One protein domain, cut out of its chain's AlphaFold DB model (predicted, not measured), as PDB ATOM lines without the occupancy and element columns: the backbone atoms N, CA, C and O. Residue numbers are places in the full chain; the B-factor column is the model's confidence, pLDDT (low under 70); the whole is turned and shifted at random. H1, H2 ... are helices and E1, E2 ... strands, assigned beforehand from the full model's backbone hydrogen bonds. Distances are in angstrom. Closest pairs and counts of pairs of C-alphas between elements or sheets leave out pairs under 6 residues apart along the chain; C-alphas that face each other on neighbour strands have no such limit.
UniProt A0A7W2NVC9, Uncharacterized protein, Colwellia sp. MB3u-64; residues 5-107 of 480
ATOM      1  N   LYS A   5      40.481 -49.252 -21.335       65.88
ATOM      2  CA  LYS A   5      40.146 -50.342 -22.266       65.88
ATOM      3  C   LYS A   5      38.680 -50.776 -22.147       65.88
ATOM      4  O   LYS A   5      38.021 -50.966 -23.160       65.88
ATOM      5  N   ILE A   6      38.177 -50.897 -20.920       67.38
ATOM      6  CA  ILE A   6      36.783 -51.246 -20.620       67.38
ATOM      7  C   ILE A   6      35.865 -50.089 -21.017       67.38
ATOM      8  O   ILE A   6      34.840 -50.325 -21.645       67.38
ATOM      9  N   SER A   7      36.255 -48.843 -20.722       65.88
ATOM     10  CA  SER A   7      35.496 -47.659 -21.151       65.88
ATOM     11  C   SER A   7      35.329 -47.641 -22.674       65.88
ATOM     12  O   SER A   7      34.219 -47.501 -23.167       65.88
ATOM     13  N   LEU A   8      36.413 -47.881 -23.414       61.31
ATOM     14  CA  LEU A   8      36.423 -47.895 -24.875       61.31
ATOM     15  C   LEU A   8      35.608 -49.058 -25.459       61.31
ATOM     16  O   LEU A   8      34.844 -48.855 -26.397       61.31
ATOM     17  N   GLN A   9      35.709 -50.255 -24.877       70.12
ATOM     18  CA  GLN A   9      34.888 -51.400 -25.276       70.12
ATOM     19  C   GLN A   9      33.390 -51.101 -25.123       70.12
ATOM     20  O   GLN A   9      32.610 -51.390 -26.026       70.12
ATOM     21  N   TYR A  10      32.996 -50.496 -24.000       74.12
ATOM     22  CA  TYR A  10      31.600 -50.147 -23.747       74.12
ATOM     23  C   TYR A  10      31.124 -48.972 -24.605       74.12
ATOM     24  O   TYR A  10      29.972 -48.988 -25.013       74.12
ATOM     25  N   ILE A  11      31.980 -47.998 -24.921       72.69
ATOM     26  CA  ILE A  11      31.634 -46.912 -25.851       72.69
ATOM     27  C   ILE A  11      31.380 -47.468 -27.255       72.69
ATOM     28  O   ILE A  11      30.372 -47.127 -27.851       72.69
ATOM     29  N   ILE A  12      32.229 -48.376 -27.756       66.50
ATOM     30  CA  ILE A  12      32.040 -49.006 -29.079       66.50
ATOM     31  C   ILE A  12      30.754 -49.834 -29.128       66.50
ATOM     32  O   ILE A  12      30.054 -49.845 -30.132       66.50
ATOM     33  N   GLN A  13      30.453 -50.563 -28.054       69.44
ATOM     34  CA  GLN A  13      29.278 -51.430 -28.009       69.44
ATOM     35  C   GLN A  13      27.965 -50.655 -27.798       69.44
ATOM     36  O   GLN A  13      26.892 -51.167 -28.112       69.44
ATOM     37  N   TYR A  14      28.039 -49.449 -27.235       75.31
ATOM     38  CA  TYR A  14      26.895 -48.659 -26.786       75.31
ATOM     39  C   TYR A  14      27.094 -47.179 -27.138       75.31
ATOM     40  O   TYR A  14      27.076 -46.330 -26.250       75.31
ATOM     41  N   ASP A  15      27.306 -46.891 -28.418       73.94
ATOM     42  CA  ASP A  15      27.827 -45.638 -28.988       73.94
ATOM     43  C   ASP A  15      26.818 -44.484 -29.119       73.94
ATOM     44  O   ASP A  15      27.225 -43.341 -29.339       73.94
ATOM     45  N   LEU A  16      25.522 -44.750 -28.934       77.75
ATOM     46  CA  LEU A  16      24.441 -43.773 -29.120       77.75
ATOM     47  C   LEU A  16      24.691 -42.393 -28.485       77.75
ATOM     48  O   LEU A  16      24.427 -41.407 -29.168       77.75
ATOM     49  N   PRO A  17      25.218 -42.258 -27.246       76.75
ATOM     50  CA  PRO A  17      25.435 -40.937 -26.660       76.75
ATOM     51  C   PRO A  17      26.403 -40.066 -27.463       76.75
ATOM     52  O   PRO A  17      26.223 -38.854 -27.530       76.75
ATOM     53  N   PHE A  18      27.411 -40.671 -28.101       70.94
ATOM     54  CA  PHE A  18      28.339 -39.955 -28.975       70.94
ATOM     55  C   PHE A  18      27.728 -39.678 -30.347       70.94
ATOM     56  O   PHE A  18      27.938 -38.598 -30.888       70.94
ATOM     57  N   VAL A  19      26.945 -40.612 -30.893       71.25
ATOM     58  CA  VAL A  19      26.239 -40.414 -32.169       71.25
ATOM     59  C   VAL A  19      25.244 -39.255 -32.071       71.25
ATOM     60  O   VAL A  19      25.243 -38.376 -32.929       71.25
ATOM     61  N   GLU A  20      24.437 -39.211 -31.009       75.56
ATOM     62  CA  GLU A  20      23.465 -38.133 -30.782       75.56
ATOM     63  C   GLU A  20      24.145 -36.801 -30.458       75.56
ATOM     64  O   GLU A  20      23.690 -35.756 -30.918       75.56
ATOM     65  N   ALA A  21      25.272 -36.829 -29.741       69.12
ATOM     66  CA  ALA A  21      26.076 -35.637 -29.508       69.12
ATOM     67  C   ALA A  21      26.637 -35.048 -30.812       69.12
ATOM     68  O   ALA A  21      26.526 -33.843 -31.014       69.12
ATOM     69  N   ILE A  22      27.187 -35.881 -31.706       63.50
ATOM     70  CA  ILE A  22      27.696 -35.441 -33.015       63.50
ATOM     71  C   ILE A  22      26.560 -34.874 -33.866       63.50
ATOM     72  O   ILE A  22      26.682 -33.761 -34.364       63.50
ATOM     73  N   ALA A  23      25.437 -35.591 -33.969       64.88
ATOM     74  CA  ALA A  23      24.281 -35.125 -34.732       64.88
ATOM     75  C   ALA A  23      23.769 -33.770 -34.218       64.88
ATOM     76  O   ALA A  23      23.534 -32.856 -35.000       64.88
ATOM     77  N   HIS A  24      23.682 -33.602 -32.896       75.88
ATOM     78  CA  HIS A  24      23.294 -32.329 -32.300       75.88
ATOM     79  C   HIS A  24      24.298 -31.204 -32.599       75.88
ATOM     80  O   HIS A  24      23.897 -30.076 -32.889       75.88
ATOM     81  N   MET A  25      25.601 -31.486 -32.520       66.88
ATOM     82  CA  MET A  25      26.660 -30.520 -32.837       66.88
ATOM     83  C   MET A  25      26.619 -30.089 -34.312       66.88
ATOM     84  O   MET A  25      26.759 -28.900 -34.603       66.88
ATOM     85  N   ASP A  26      26.354 -31.024 -35.226       60.75
ATOM     86  CA  ASP A  26      26.200 -30.756 -36.659       60.75
ATOM     87  C   ASP A  26      24.941 -29.917 -36.945       60.75
ATOM     88  O   ASP A  26      25.015 -28.906 -37.652       60.75
ATOM     89  N   ASP A  27      23.803 -30.274 -36.340       72.81
ATOM     90  CA  ASP A  27      22.522 -29.574 -36.512       72.81
ATOM     91  C   ASP A  27      22.572 -28.136 -35.977       72.81
ATOM     92  O   ASP A  27      22.043 -27.204 -36.589       72.81
ATOM     93  N   THR A  28      23.237 -27.938 -34.837       72.56
ATOM     94  CA  THR A  28      23.371 -26.621 -34.197       72.56
ATOM     95  C   THR A  28      24.560 -25.813 -34.708       72.56
ATOM     96  O   THR A  28      24.692 -24.641 -34.352       72.56
ATOM     97  N   LYS A  29      25.420 -26.408 -35.547       64.81
ATOM     98  CA  LYS A  29      26.708 -25.838 -35.986       64.81
ATOM     99  C   LYS A  29      27.572 -25.358 -34.813       64.81
ATOM    100  O   LYS A  29      28.304 -24.376 -34.934       64.81
ATOM    101  N   SER A  30      27.474 -26.044 -33.677       68.12
ATOM    102  CA  SER A  30      28.202 -25.744 -32.447       68.12
ATOM    103  C   SER A  30      29.074 -26.931 -32.075       68.12
ATOM    104  O   SER A  30      28.599 -28.057 -31.983       68.12
ATOM    105  N   HIS A  31      30.350 -26.681 -31.783       63.72
ATOM    106  CA  HIS A  31      31.256 -27.709 -31.260       63.72
ATOM    107  C   HIS A  31      31.041 -27.997 -29.767       63.72
ATOM    108  O   HIS A  31      31.654 -28.915 -29.223       63.72
ATOM    109  N   ARG A  32      30.187 -27.207 -29.105       71.69
ATOM    110  CA  ARG A  32      29.856 -27.293 -27.680       71.69
ATOM    111  C   ARG A  32      28.469 -27.900 -27.500       71.69
ATOM    112  O   ARG A  32      27.515 -27.472 -28.151       71.69
ATOM    113  N   LEU A  33      28.364 -28.857 -26.586       78.38
ATOM    114  CA  LEU A  33      27.126 -29.515 -26.182       78.38
ATOM    115  C   LEU A  33      26.933 -29.330 -24.670       78.38
ATOM    116  O   LEU A  33      27.813 -29.729 -23.915       78.38
ATOM    117  N   PRO A  34      25.805 -28.782 -24.198       88.19
ATOM    118  CA  PRO A  34      25.532 -28.680 -22.765       88.19
ATOM    119  C   PRO A  34      25.595 -30.040 -22.059       88.19
ATOM    120  O   PRO A  34      25.019 -31.021 -22.542       88.19
ATOM    121  N   VAL A  35      26.246 -30.099 -20.892       84.50
ATOM    122  CA  VAL A  35      26.337 -31.325 -20.075       84.50
ATOM    123  C   VAL A  35      24.961 -31.950 -19.810       84.50
ATOM    124  O   VAL A  35      24.822 -33.152 -20.057       84.50
ATOM    125  N   PRO A  36      23.911 -31.188 -19.425       89.25
ATOM    126  CA  PRO A  36      22.587 -31.766 -19.183       89.25
ATOM    127  C   PRO A  36      22.002 -32.467 -20.411       89.25
ATOM    128  O   PRO A  36      21.275 -33.453 -20.295       89.25
ATOM    129  N   GLN A  37      22.328 -31.975 -21.605       86.75
ATOM    130  CA  GLN A  37      21.851 -32.550 -22.854       86.75
ATOM    131  C   GLN A  37      22.594 -33.846 -23.193       86.75
ATOM    132  O   GLN A  37      21.973 -34.835 -23.578       86.75
ATOM    133  N   PHE A  38      23.906 -33.893 -22.953       86.12
ATOM    134  CA  PHE A  38      24.670 -35.133 -23.069       86.12
ATOM    135  C   PHE A  38      24.201 -36.203 -22.071       86.12
ATOM    136  O   PHE A  38      24.067 -37.377 -22.424       86.12
ATOM    137  N   GLU A  39      23.882 -35.811 -20.835       87.88
ATOM    138  CA  GLU A  39      23.337 -36.722 -19.824       87.88
ATOM    139  C   GLU A  39      22.000 -37.339 -20.252       87.88
ATOM    140  O   GLU A  39      21.767 -38.524 -19.997       87.88
ATOM    141  N   GLN A  40      21.147 -36.598 -20.966       90.06
ATOM    142  CA  GLN A  40      19.913 -37.147 -21.535       90.06
ATOM    143  C   GLN A  40      20.193 -38.252 -22.562       90.06
ATOM    144  O   GLN A  40      19.545 -39.303 -22.521       90.06
ATOM    145  N   PHE A  41      21.195 -38.075 -23.427       90.06
ATOM    146  CA  PHE A  41      21.602 -39.108 -24.386       90.06
ATOM    147  C   PHE A  41      22.131 -40.362 -23.669       90.06
ATOM    148  O   PHE A  41      21.801 -41.497 -24.031       90.06
ATOM    149  N   VAL A  42      22.885 -40.179 -22.581       88.19
ATOM    150  CA  VAL A  42      23.358 -41.280 -21.728       88.19
ATOM    151  C   VAL A  42      22.191 -42.010 -21.057       88.19
ATOM    152  O   VAL A  42      22.166 -43.243 -21.043       88.19
ATOM    153  N   ILE A  43      21.202 -41.287 -20.524       90.25
ATOM    154  CA  ILE A  43      20.001 -41.880 -19.914       90.25
ATOM    155  C   ILE A  43      19.249 -42.732 -20.938       90.25
ATOM    156  O   ILE A  43      18.921 -43.886 -20.648       90.25
ATOM    157  N   LYS A  44      19.056 -42.214 -22.154       87.88
ATOM    158  CA  LYS A  44      18.427 -42.946 -23.258       87.88
ATOM    159  C   LYS A  44      19.175 -44.244 -23.579       87.88
ATOM    160  O   LYS A  44      18.555 -45.306 -23.679       87.88
ATOM    161  N   GLN A  45      20.507 -44.200 -23.640       86.19
ATOM    162  CA  GLN A  45      21.324 -45.395 -23.863       86.19
ATOM    163  C   GLN A  45      21.207 -46.417 -22.725       86.19
ATOM    164  O   GLN A  45      21.134 -47.625 -22.969       86.19
ATOM    165  N   LEU A  46      21.141 -45.955 -21.473       87.50
ATOM    166  CA  LEU A  46      20.926 -46.828 -20.317       87.50
ATOM    167  C   LEU A  46      19.559 -47.520 -20.372       87.50
ATOM    168  O   LEU A  46      19.460 -48.690 -20.007       87.50
ATOM    169  N   GLU A  47      18.506 -46.842 -20.826       87.94
ATOM    170  CA  GLU A  47      17.183 -47.453 -20.999       87.94
ATOM    171  C   GLU A  47      17.165 -48.518 -22.096       87.94
ATOM    172  O   GLU A  47      16.566 -49.582 -21.912       87.94
ATOM    173  N   ILE A  48      17.850 -48.267 -23.214       84.31
ATOM    174  CA  ILE A  48      18.004 -49.242 -24.299       84.31
ATOM    175  C   ILE A  48      18.747 -50.478 -23.786       84.31
ATOM    176  O   ILE A  48      18.256 -51.598 -23.942       84.31
ATOM    177  N   ALA A  49      19.875 -50.284 -23.099       82.06
ATOM    178  CA  ALA A  49      20.651 -51.377 -22.523       82.06
ATOM    179  C   ALA A  49      19.840 -52.186 -21.491       82.06
ATOM    180  O   ALA A  49      19.900 -53.416 -21.499       82.06
ATOM    181  N   LYS A  50      19.022 -51.521 -20.658       84.50
ATOM    182  CA  LYS A  50      18.106 -52.190 -19.712       84.50
ATOM    183  C   LYS A  50      17.079 -53.051 -20.441       84.50
ATOM    184  O   LYS A  50      16.881 -54.204 -20.079       84.50
ATOM    185  N   LYS A  51      16.443 -52.525 -21.494       86.00
ATOM    186  CA  LYS A  51      15.458 -53.280 -22.289       86.00
ATOM    187  C   LYS A  51      16.090 -54.492 -22.979       86.00
ATOM    188  O   LYS A  51      15.492 -55.562 -22.967       86.00
ATOM    189  N   GLN A  52      17.299 -54.347 -23.523       80.50
ATOM    190  CA  GLN A  52      18.026 -55.423 -24.212       80.50
ATOM    191  C   GLN A  52      18.516 -56.532 -23.275       80.50
ATOM    192  O   GLN A  52      18.625 -57.683 -23.692       80.50
ATOM    193  N   LYS A  53      18.845 -56.195 -22.024       78.06
ATOM    194  CA  LYS A  53      19.407 -57.137 -21.047       78.06
ATOM    195  C   LYS A  53      18.407 -57.599 -19.984       78.06
ATOM    196  O   LYS A  53      18.804 -58.320 -19.073       78.06
ATOM    197  N   LYS A  54      17.130 -57.227 -20.117       74.94
ATOM    198  CA  LYS A  54      16.073 -57.492 -19.137       74.94
ATOM    199  C   LYS A  54      15.997 -58.978 -18.766       74.94
ATOM    200  O   LYS A  54      15.683 -59.812 -19.612       74.94
ATOM    201  N   GLY A  55      16.248 -59.298 -17.497       64.06
ATOM    202  CA  GLY A  55      16.164 -60.665 -16.964       64.06
ATOM    203  C   GLY A  55      17.433 -61.511 -17.129       64.06
ATOM    204  O   GLY A  55      17.433 -62.687 -16.765       64.06
ATOM    205  N   LEU A  56      18.527 -60.936 -17.641       74.12
ATOM    206  CA  LEU A  56      19.840 -61.585 -17.680       74.12
ATOM    207  C   LEU A  56      20.632 -61.274 -16.404       74.12
ATOM    208  O   LEU A  56      20.610 -60.153 -15.900       74.12
ATOM    209  N   LYS A  57      21.418 -62.244 -15.918       69.94
ATOM    210  CA  LYS A  57      22.268 -62.079 -14.718       69.94
ATOM    211  C   LYS A  57      23.252 -60.902 -14.816       69.94
ATOM    212  O   LYS A  57      23.646 -60.346 -13.801       69.94
ATOM    213  N   GLU A  58      23.633 -60.519 -16.031       76.06
ATOM    214  CA  GLU A  58      24.592 -59.444 -16.306       76.06
ATOM    215  C   GLU A  58      23.944 -58.059 -16.463       76.06
ATOM    216  O   GLU A  58      24.654 -57.076 -16.688       76.06
ATOM    217  N   GLU A  59      22.612 -57.950 -16.375       75.94
ATOM    218  CA  GLU A  59      21.880 -56.691 -16.570       75.94
ATOM    219  C   GLU A  59      22.415 -55.595 -15.643       75.94
ATOM    220  O   GLU A  59      22.878 -54.549 -16.098       75.94
ATOM    221  N   THR A  60      22.442 -55.868 -14.338       79.38
ATOM    222  CA  THR A  60      22.853 -54.903 -13.313       79.38
ATOM    223  C   THR A  60      24.302 -54.458 -13.513       79.38
ATOM    224  O   THR A  60      24.598 -53.264 -13.463       79.38
ATOM    225  N   GLN A  61      25.191 -55.405 -13.832       82.81
ATOM    226  CA  GLN A  61      26.611 -55.144 -14.067       82.81
ATOM    227  C   GLN A  61      26.845 -54.311 -15.334       82.81
ATOM    228  O   GLN A  61      27.677 -53.401 -15.335       82.81
ATOM    229  N   THR A  62      26.097 -54.578 -16.406       81.00
ATOM    230  CA  THR A  62      26.186 -53.831 -17.669       81.00
ATOM    231  C   THR A  62      25.759 -52.378 -17.466       81.00
ATOM    232  O   THR A  62      26.466 -51.464 -17.887       81.00
ATOM    233  N   ILE A  63      24.649 -52.154 -16.758       87.19
ATOM    234  CA  ILE A  63      24.134 -50.811 -16.461       87.19
ATOM    235  C   ILE A  63      25.072 -50.032 -15.541       87.19
ATOM    236  O   ILE A  63      25.325 -48.849 -15.772       87.19
ATOM    237  N   GLU A  64      25.618 -50.678 -14.513       85.38
ATOM    238  CA  GLU A  64      26.578 -50.036 -13.620       85.38
ATOM    239  C   GLU A  64      27.879 -49.677 -14.352       85.38
ATOM    240  O   GLU A  64      28.435 -48.596 -14.146       85.38
ATOM    241  N   THR A  65      28.340 -50.550 -15.250       84.25
ATOM    242  CA  THR A  65      29.534 -50.294 -16.062       84.25
ATOM    243  C   THR A  65      29.294 -49.146 -17.034       84.25
ATOM    244  O   THR A  65      30.108 -48.232 -17.067       84.25
ATOM    245  N   LEU A  66      28.148 -49.102 -17.723       84.12
ATOM    246  CA  LEU A  66      27.769 -47.982 -18.592       84.12
ATOM    247  C   LEU A  66      27.706 -46.647 -17.842       84.12
ATOM    248  O   LEU A  66      28.270 -45.659 -18.309       84.12
ATOM    249  N   ARG A  67      27.101 -46.621 -16.646       87.31
ATOM    250  CA  ARG A  67      27.082 -45.424 -15.785       87.31
ATOM    251  C   ARG A  67      28.487 -44.956 -15.419       87.31
ATOM    252  O   ARG A  67      28.751 -43.759 -15.393       87.31
ATOM    253  N   LYS A  68      29.396 -45.889 -15.127       87.19
ATOM    254  CA  LYS A  68      30.799 -45.569 -14.826       87.19
ATOM    255  C   LYS A  68      31.563 -45.111 -16.071       87.19
ATOM    256  O   LYS A  68      32.398 -44.223 -15.933       87.19
ATOM    257  N   THR A  69      31.283 -45.687 -17.242       80.62
ATOM    258  CA  THR A  69      31.883 -45.317 -18.534       80.62
ATOM    259  C   THR A  69      31.553 -43.880 -18.901       80.62
ATOM    260  O   THR A  69      32.472 -43.094 -19.111       80.62
ATOM    261  N   TYR A  70      30.260 -43.550 -18.916       84.94
ATOM    262  CA  TYR A  70      29.726 -42.268 -19.376       84.94
ATOM    263  C   TYR A  70      29.718 -41.165 -18.316       84.94
ATOM    264  O   TYR A  70      29.274 -40.053 -18.581       84.94
ATOM    265  N   ASN A  71      30.226 -41.442 -17.116       87.19
ATOM    266  CA  ASN A  71      30.441 -40.398 -16.128       87.19
ATOM    267  C   ASN A  71      31.417 -39.349 -16.692       87.19
ATOM    268  O   ASN A  71      32.525 -39.711 -17.087       87.19
ATOM    269  N   VAL A  72      31.042 -38.068 -16.667       81.19
ATOM    270  CA  VAL A  72      31.848 -36.963 -17.221       81.19
ATOM    271  C   VAL A  72      33.282 -36.973 -16.677       81.19
ATOM    272  O   VAL A  72      34.229 -36.887 -17.451       81.19
ATOM    273  N   LYS A  73      33.486 -37.236 -15.376       79.25
ATOM    274  CA  LYS A  73      34.834 -37.347 -14.781       79.25
ATOM    275  C   LYS A  73      35.644 -38.511 -15.359       79.25
ATOM    276  O   LYS A  73      36.867 -38.432 -15.442       79.25
ATOM    277  N   ASN A  74      34.988 -39.612 -15.727       76.69
ATOM    278  CA  ASN A  74      35.638 -40.749 -16.380       76.69
ATOM    279  C   ASN A  74      35.959 -40.436 -17.849       76.69
ATOM    280  O   ASN A  74      37.036 -40.797 -18.315       76.69
ATOM    281  N   LEU A  75      35.067 -39.734 -18.553       73.75
ATOM    282  CA  LEU A  75      35.278 -39.311 -19.938       73.75
ATOM    283  C   LEU A  75      36.408 -38.280 -20.065       73.75
ATOM    284  O   LEU A  75      37.269 -38.447 -20.925       73.75
ATOM    285  N   LEU A  76      36.464 -37.298 -19.161       72.06
ATOM    286  CA  LEU A  76      37.552 -36.318 -19.060       72.06
ATOM    287  C   LEU A  76      38.894 -36.995 -18.801       72.06
ATOM    288  O   LEU A  76      39.858 -36.789 -19.526       72.06
ATOM    289  N   LYS A  77      38.942 -37.883 -17.801       70.62
ATOM    290  CA  LYS A  77      40.160 -38.624 -17.445       70.62
ATOM    291  C   LYS A  77      40.719 -39.447 -18.607       70.62
ATOM    292  O   LYS A  77      41.927 -39.668 -18.681       70.62
ATOM    293  N   HIS A  78      39.842 -39.954 -19.469       63.22
ATOM    294  CA  HIS A  78      40.213 -40.758 -20.631       63.22
ATOM    295  C   HIS A  78      40.329 -39.942 -21.924       63.22
ATOM    296  O   HIS A  78      40.551 -40.546 -22.974       63.22
ATOM    297  N   ASN A  79      40.228 -38.610 -21.847       56.91
ATOM    298  CA  ASN A  79      40.284 -37.676 -22.972       56.91
ATOM    299  C   ASN A  79      39.263 -37.997 -24.080       56.91
ATOM    300  O   ASN A  79      39.603 -37.956 -25.259       56.91
ATOM    301  N   PHE A  80      38.035 -38.369 -23.708       61.19
ATOM    302  CA  PHE A  80      36.928 -38.549 -24.660       61.19
ATOM    303  C   PHE A  80      36.115 -37.266 -24.880       61.19
ATOM    304  O   PHE A  80      35.417 -37.144 -25.885       61.19
ATOM    305  N   VAL A  81      36.176 -36.338 -23.926       67.44
ATOM    306  CA  VAL A  81      35.502 -35.037 -23.948       67.44
ATOM    307  C   VAL A  81      36.400 -34.017 -23.252       67.44
ATOM    308  O   VAL A  81      37.152 -34.397 -22.351       67.44
ATOM    309  N   PHE A  82      36.307 -32.747 -23.633       71.44
ATOM    310  CA  PHE A  82      36.735 -31.633 -22.786       71.44
ATOM    311  C   PHE A  82      35.502 -31.008 -22.145       71.44
ATOM    312  O   PHE A  82      34.452 -30.949 -22.783       71.44
ATOM    313  N   LEU A  83      35.627 -30.571 -20.897       74.25
ATOM    314  CA  LEU A  83      34.586 -29.869 -20.159       74.25
ATOM    315  C   LEU A  83      35.028 -28.415 -20.036       74.25
ATOM    316  O   LEU A  83      36.111 -28.154 -19.518       74.25
ATOM    317  N   ASP A  84      34.201 -27.509 -20.534       67.25
ATOM    318  CA  ASP A  84      34.317 -26.079 -20.297       67.25
ATOM    319  C   ASP A  84      33.529 -25.765 -19.018       67.25
ATOM    320  O   ASP A  84      32.294 -25.755 -19.025       67.25
ATOM    321  N   GLU A  85      34.242 -25.608 -17.899       63.19
ATOM    322  CA  GLU A  85      33.640 -25.394 -16.575       63.19
ATOM    323  C   GLU A  85      32.926 -24.036 -16.465       63.19
ATOM    324  O   GLU A  85      32.069 -23.880 -15.597       63.19
ATOM    325  N   GLY A  86      33.235 -23.077 -17.348       58.19
ATOM    326  CA  GLY A  86      32.591 -21.762 -17.371       58.19
ATOM    327  C   GLY A  86      31.161 -21.804 -17.909       58.19
ATOM    328  O   GLY A  86      30.267 -21.193 -17.327       58.19
ATOM    329  N   ASP A  87      30.934 -22.572 -18.979       58.72
ATOM    330  CA  ASP A  87      29.640 -22.645 -19.676       58.72
ATOM    331  C   ASP A  87      28.865 -23.958 -19.409       58.72
ATOM    332  O   ASP A  87      27.779 -24.155 -19.956       58.72
ATOM    333  N   ASP A  88      29.413 -24.874 -18.598       77.94
ATOM    334  CA  ASP A  88      28.898 -26.239 -18.358       77.94
ATOM    335  C   ASP A  88      28.594 -26.994 -19.668       77.94
ATOM    336  O   ASP A  88      27.562 -27.653 -19.865       77.94
ATOM    337  N   THR A  89      29.521 -26.866 -20.619       73.31
ATOM    338  CA  THR A  89      29.437 -27.523 -21.924       73.31
ATOM    339  C   THR A  89      30.588 -28.492 -22.118       73.31
ATOM    340  O   THR A  89      31.713 -28.267 -21.681       73.31
ATOM    341  N   ILE A  90      30.312 -29.594 -22.806       73.94
ATOM    342  CA  ILE A  90      31.328 -30.512 -23.287       73.94
ATOM    343  C   ILE A  90      31.607 -30.272 -24.762       73.94
ATOM    344  O   ILE A  90      30.701 -30.053 -25.567       73.94
ATOM    345  N   THR A  91      32.870 -30.382 -25.135       69.94
ATOM    346  CA  THR A  91      33.273 -30.531 -26.530       69.94
ATOM    347  C   THR A  91      33.764 -31.956 -26.728       69.94
ATOM    348  O   THR A  91      34.500 -32.512 -25.902       69.94
ATOM    349  N   LEU A  92      33.325 -32.596 -27.810       63.12
ATOM    350  CA  LEU A  92      33.874 -33.892 -28.177       63.12
ATOM    351  C   LEU A  92      35.293 -33.646 -28.687       63.12
ATOM    352  O   LEU A  92      35.492 -32.938 -29.672       63.12
ATOM    353  N   THR A  93      36.291 -34.241 -28.037       58.19
ATOM    354  CA  THR A  93      37.640 -34.330 -28.615       58.19
ATOM    355  C   THR A  93      37.488 -34.969 -29.988       58.19
ATOM    356  O   THR A  93      36.970 -36.079 -29.984       58.19
ATOM    357  N   ASN A  94      37.872 -34.313 -31.100       53.31
ATOM    358  CA  ASN A  94      37.691 -34.760 -32.499       53.31
ATOM    359  C   ASN A  94      37.645 -36.288 -32.627       53.31
ATOM    360  O   ASN A  94      38.673 -36.905 -32.855       53.31
ATOM    361  N   PHE A  95      36.495 -36.928 -32.414       42.81
ATOM    362  CA  PHE A  95      36.513 -38.304 -31.902       42.81
ATOM    363  C   PHE A  95      37.018 -39.258 -32.969       42.81
ATOM    364  O   PHE A  95      37.885 -40.073 -32.702       42.81
ATOM    365  N   MET A  96      36.582 -39.073 -34.212       38.31
ATOM    366  CA  MET A  96      37.077 -39.843 -35.349       38.31
ATOM    367  C   MET A  96      38.514 -39.493 -35.703       38.31
ATOM    368  O   MET A  96      39.273 -40.389 -36.041       38.31
ATOM    369  N   ASP A  97      38.925 -38.238 -35.560       40.44
ATOM    370  CA  ASP A  97      40.294 -37.840 -35.860       40.44
ATOM    371  C   ASP A  97      41.244 -38.313 -34.765       40.44
ATOM    372  O   ASP A  97      42.295 -38.814 -35.083       40.44
ATOM    373  N   LEU A  98      40.862 -38.298 -33.490       40.91
ATOM    374  CA  LEU A  98      41.607 -38.807 -32.344       40.91
ATOM    375  C   LEU A  98      41.514 -40.327 -32.244       40.91
ATOM    376  O   LEU A  98      42.410 -40.913 -31.671       40.91
ATOM    377  N   LEU A  99      40.488 -40.992 -32.774       40.38
ATOM    378  CA  LEU A  99      40.350 -42.453 -32.793       40.38
ATOM    379  C   LEU A  99      41.016 -43.027 -34.044       40.38
ATOM    380  O   LEU A  99      41.702 -44.026 -33.921       40.38
ATOM    381  N   VAL A 100      40.977 -42.359 -35.201       38.38
ATOM    382  CA  VAL A 100      41.815 -42.673 -36.371       38.38
ATOM    383  C   VAL A 100      43.256 -42.256 -36.124       38.38
ATOM    384  O   VAL A 100      44.134 -43.016 -36.478       38.38
ATOM    385  N   ARG A 101      43.553 -41.142 -35.455       35.41
ATOM    386  CA  ARG A 101      44.910 -40.754 -35.033       35.41
ATOM    387  C   ARG A 101      45.372 -41.580 -33.843       35.41
ATOM    388  O   ARG A 101      46.511 -41.983 -33.844       35.41
ATOM    389  N   ASN A 102      44.539 -41.990 -32.890       36.97
ATOM    390  CA  ASN A 102      44.958 -42.972 -31.882       36.97
ATOM    391  C   ASN A 102      45.043 -44.379 -32.472       36.97
ATOM    392  O   ASN A 102      45.911 -45.118 -32.057       36.97
ATOM    393  N   MET A 103      44.230 -44.793 -33.441       32.78
ATOM    394  CA  MET A 103      44.398 -46.096 -34.098       32.78
ATOM    395  C   MET A 103      45.572 -46.070 -35.081       32.78
ATOM    396  O   MET A 103      46.343 -47.011 -35.113       32.78
ATOM    397  N   SER A 104      45.787 -44.983 -35.817       33.22
ATOM    398  CA  SER A 104      46.856 -44.811 -36.814       33.22
ATOM    399  C   SER A 104      48.184 -44.378 -36.190       33.22
ATOM    400  O   SER A 104      49.220 -44.866 -36.619       33.22
ATOM    401  N   GLU A 105      48.204 -43.551 -35.142       34.75
ATOM    402  CA  GLU A 105      49.406 -43.189 -34.360       34.75
ATOM    403  C   GLU A 105      49.703 -44.179 -33.222       34.75
ATOM    404  O   GLU A 105      50.877 -44.334 -32.896       34.75
ATOM    405  N   LYS A 106      48.726 -44.930 -32.669       35.41
ATOM    406  CA  LYS A 106      49.051 -46.097 -31.808       35.41
ATOM    407  C   LYS A 106      49.365 -47.363 -32.611       35.41
ATOM    408  O   LYS A 106      50.005 -48.247 -32.053       35.41
ATOM    409  N   MET A 107      48.979 -47.474 -33.892       30.61
ATOM    410  CA  MET A 107      49.419 -48.591 -34.758       30.61
ATOM    411  C   MET A 107      50.576 -48.254 -35.700       30.61
ATOM    412  O   MET A 107      51.256 -49.168 -36.163       30.61
TER     413      MET A 107
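What this domain is: This is residues 5 to 107 of the 480 residues of an uncharacterized protein of Colwellia sp. MB3u-64 (UniProt A0A7W2NVC9). A small sheet of three short strands, E1, E3 and E2, forms one end of the body, and a long helical hairpin of H3 and H4 reaches away from it along the longest axis. H2 packs across one face of the sheet and on part of H3, H1 crosses H4, H5 sits by the E2 edge, and residues 100 to 107 of H6 stick out as an arm. The printed part has 103 residues with six named helices and three named strands, in the order H1 H2 E1 H3 H4 H5 E2 E3 H6, and is mostly helix. The sheet runs E1, E3, E2 and is antiparallel throughout. The whole is compact, with a radius of gyration of the C-alphas of 14.1 A and spans of 40 by 35 by 23 A.

How they stand to each other: In the sheet, E3, residues 89 to 92, is the inner strand. E1, residues 32 to 34, is its antiparallel neighbour at one edge, with N 33 and O 90 2.8 A apart, within hydrogen-bond range. E2, residues 81 to 84, is the other edge strand and forms a hairpin with E3; N 82 and O 91 are 2.9 A apart, also within range. H2, residues 16 to 28, is on the sheet at a height of 9.1 A, over E1 and E3, with the local plane fitted to just 6 C-alphas of the sheet; it runs across the strands, at 83 degrees to E3 on the local plane. H3, residues 35 to 53, only grazes the sheet with its residues 35 to 38. H5, residues 72 to 77, only grazes it with its residues 72 to 76. H2, with its residues 16 to 21 alone, touches H3, closest at the C-alphas of Pro 17 and Phe 41, 4.8 A apart; they run opposite ways at a steep tilt of 36 degrees, only just past shallow. H3 touches H4, residues 59 to 69, with its residues 46 to 53 alone, in a helical hairpin at a shallow tilt of 22 degrees; the closest C-alphas, of Lys 53 and Glu 59, are 5.1 A apart. H1, residues 5 to 13, touches H4, closest at the C-alphas of Ser 7 and Thr 69, 5.0 A apart; they run opposite ways at a steep tilt of 70.0 degrees, only just short of perpendicular. H6, residues 95 to 107, touches no helix and is not on the sheet. In the six helices every O i to N i+4 pair is within hydrogen-bond range.

Where its parts are: H1 begins at C-alpha 5, (40.146, -50.342, -22.266). H3 is the longest helix, 26.7 A from first to last C-alpha; H2 measures 17.9 A, H6 16.7 A and H4 15.3 A. H6 ends at C-alpha 107, (49.419, -48.591, -34.758).

The domain as a whole: The C-alphas farthest apart are those of Lys 29 and Lys 57, 42.3 A. The printed part has no cut, and its links between named elements are tight. The mean pLDDT of the printed part is 70.3; 41 residues are under 70, among them residues 91 to 107, and H6 has a mean of 37.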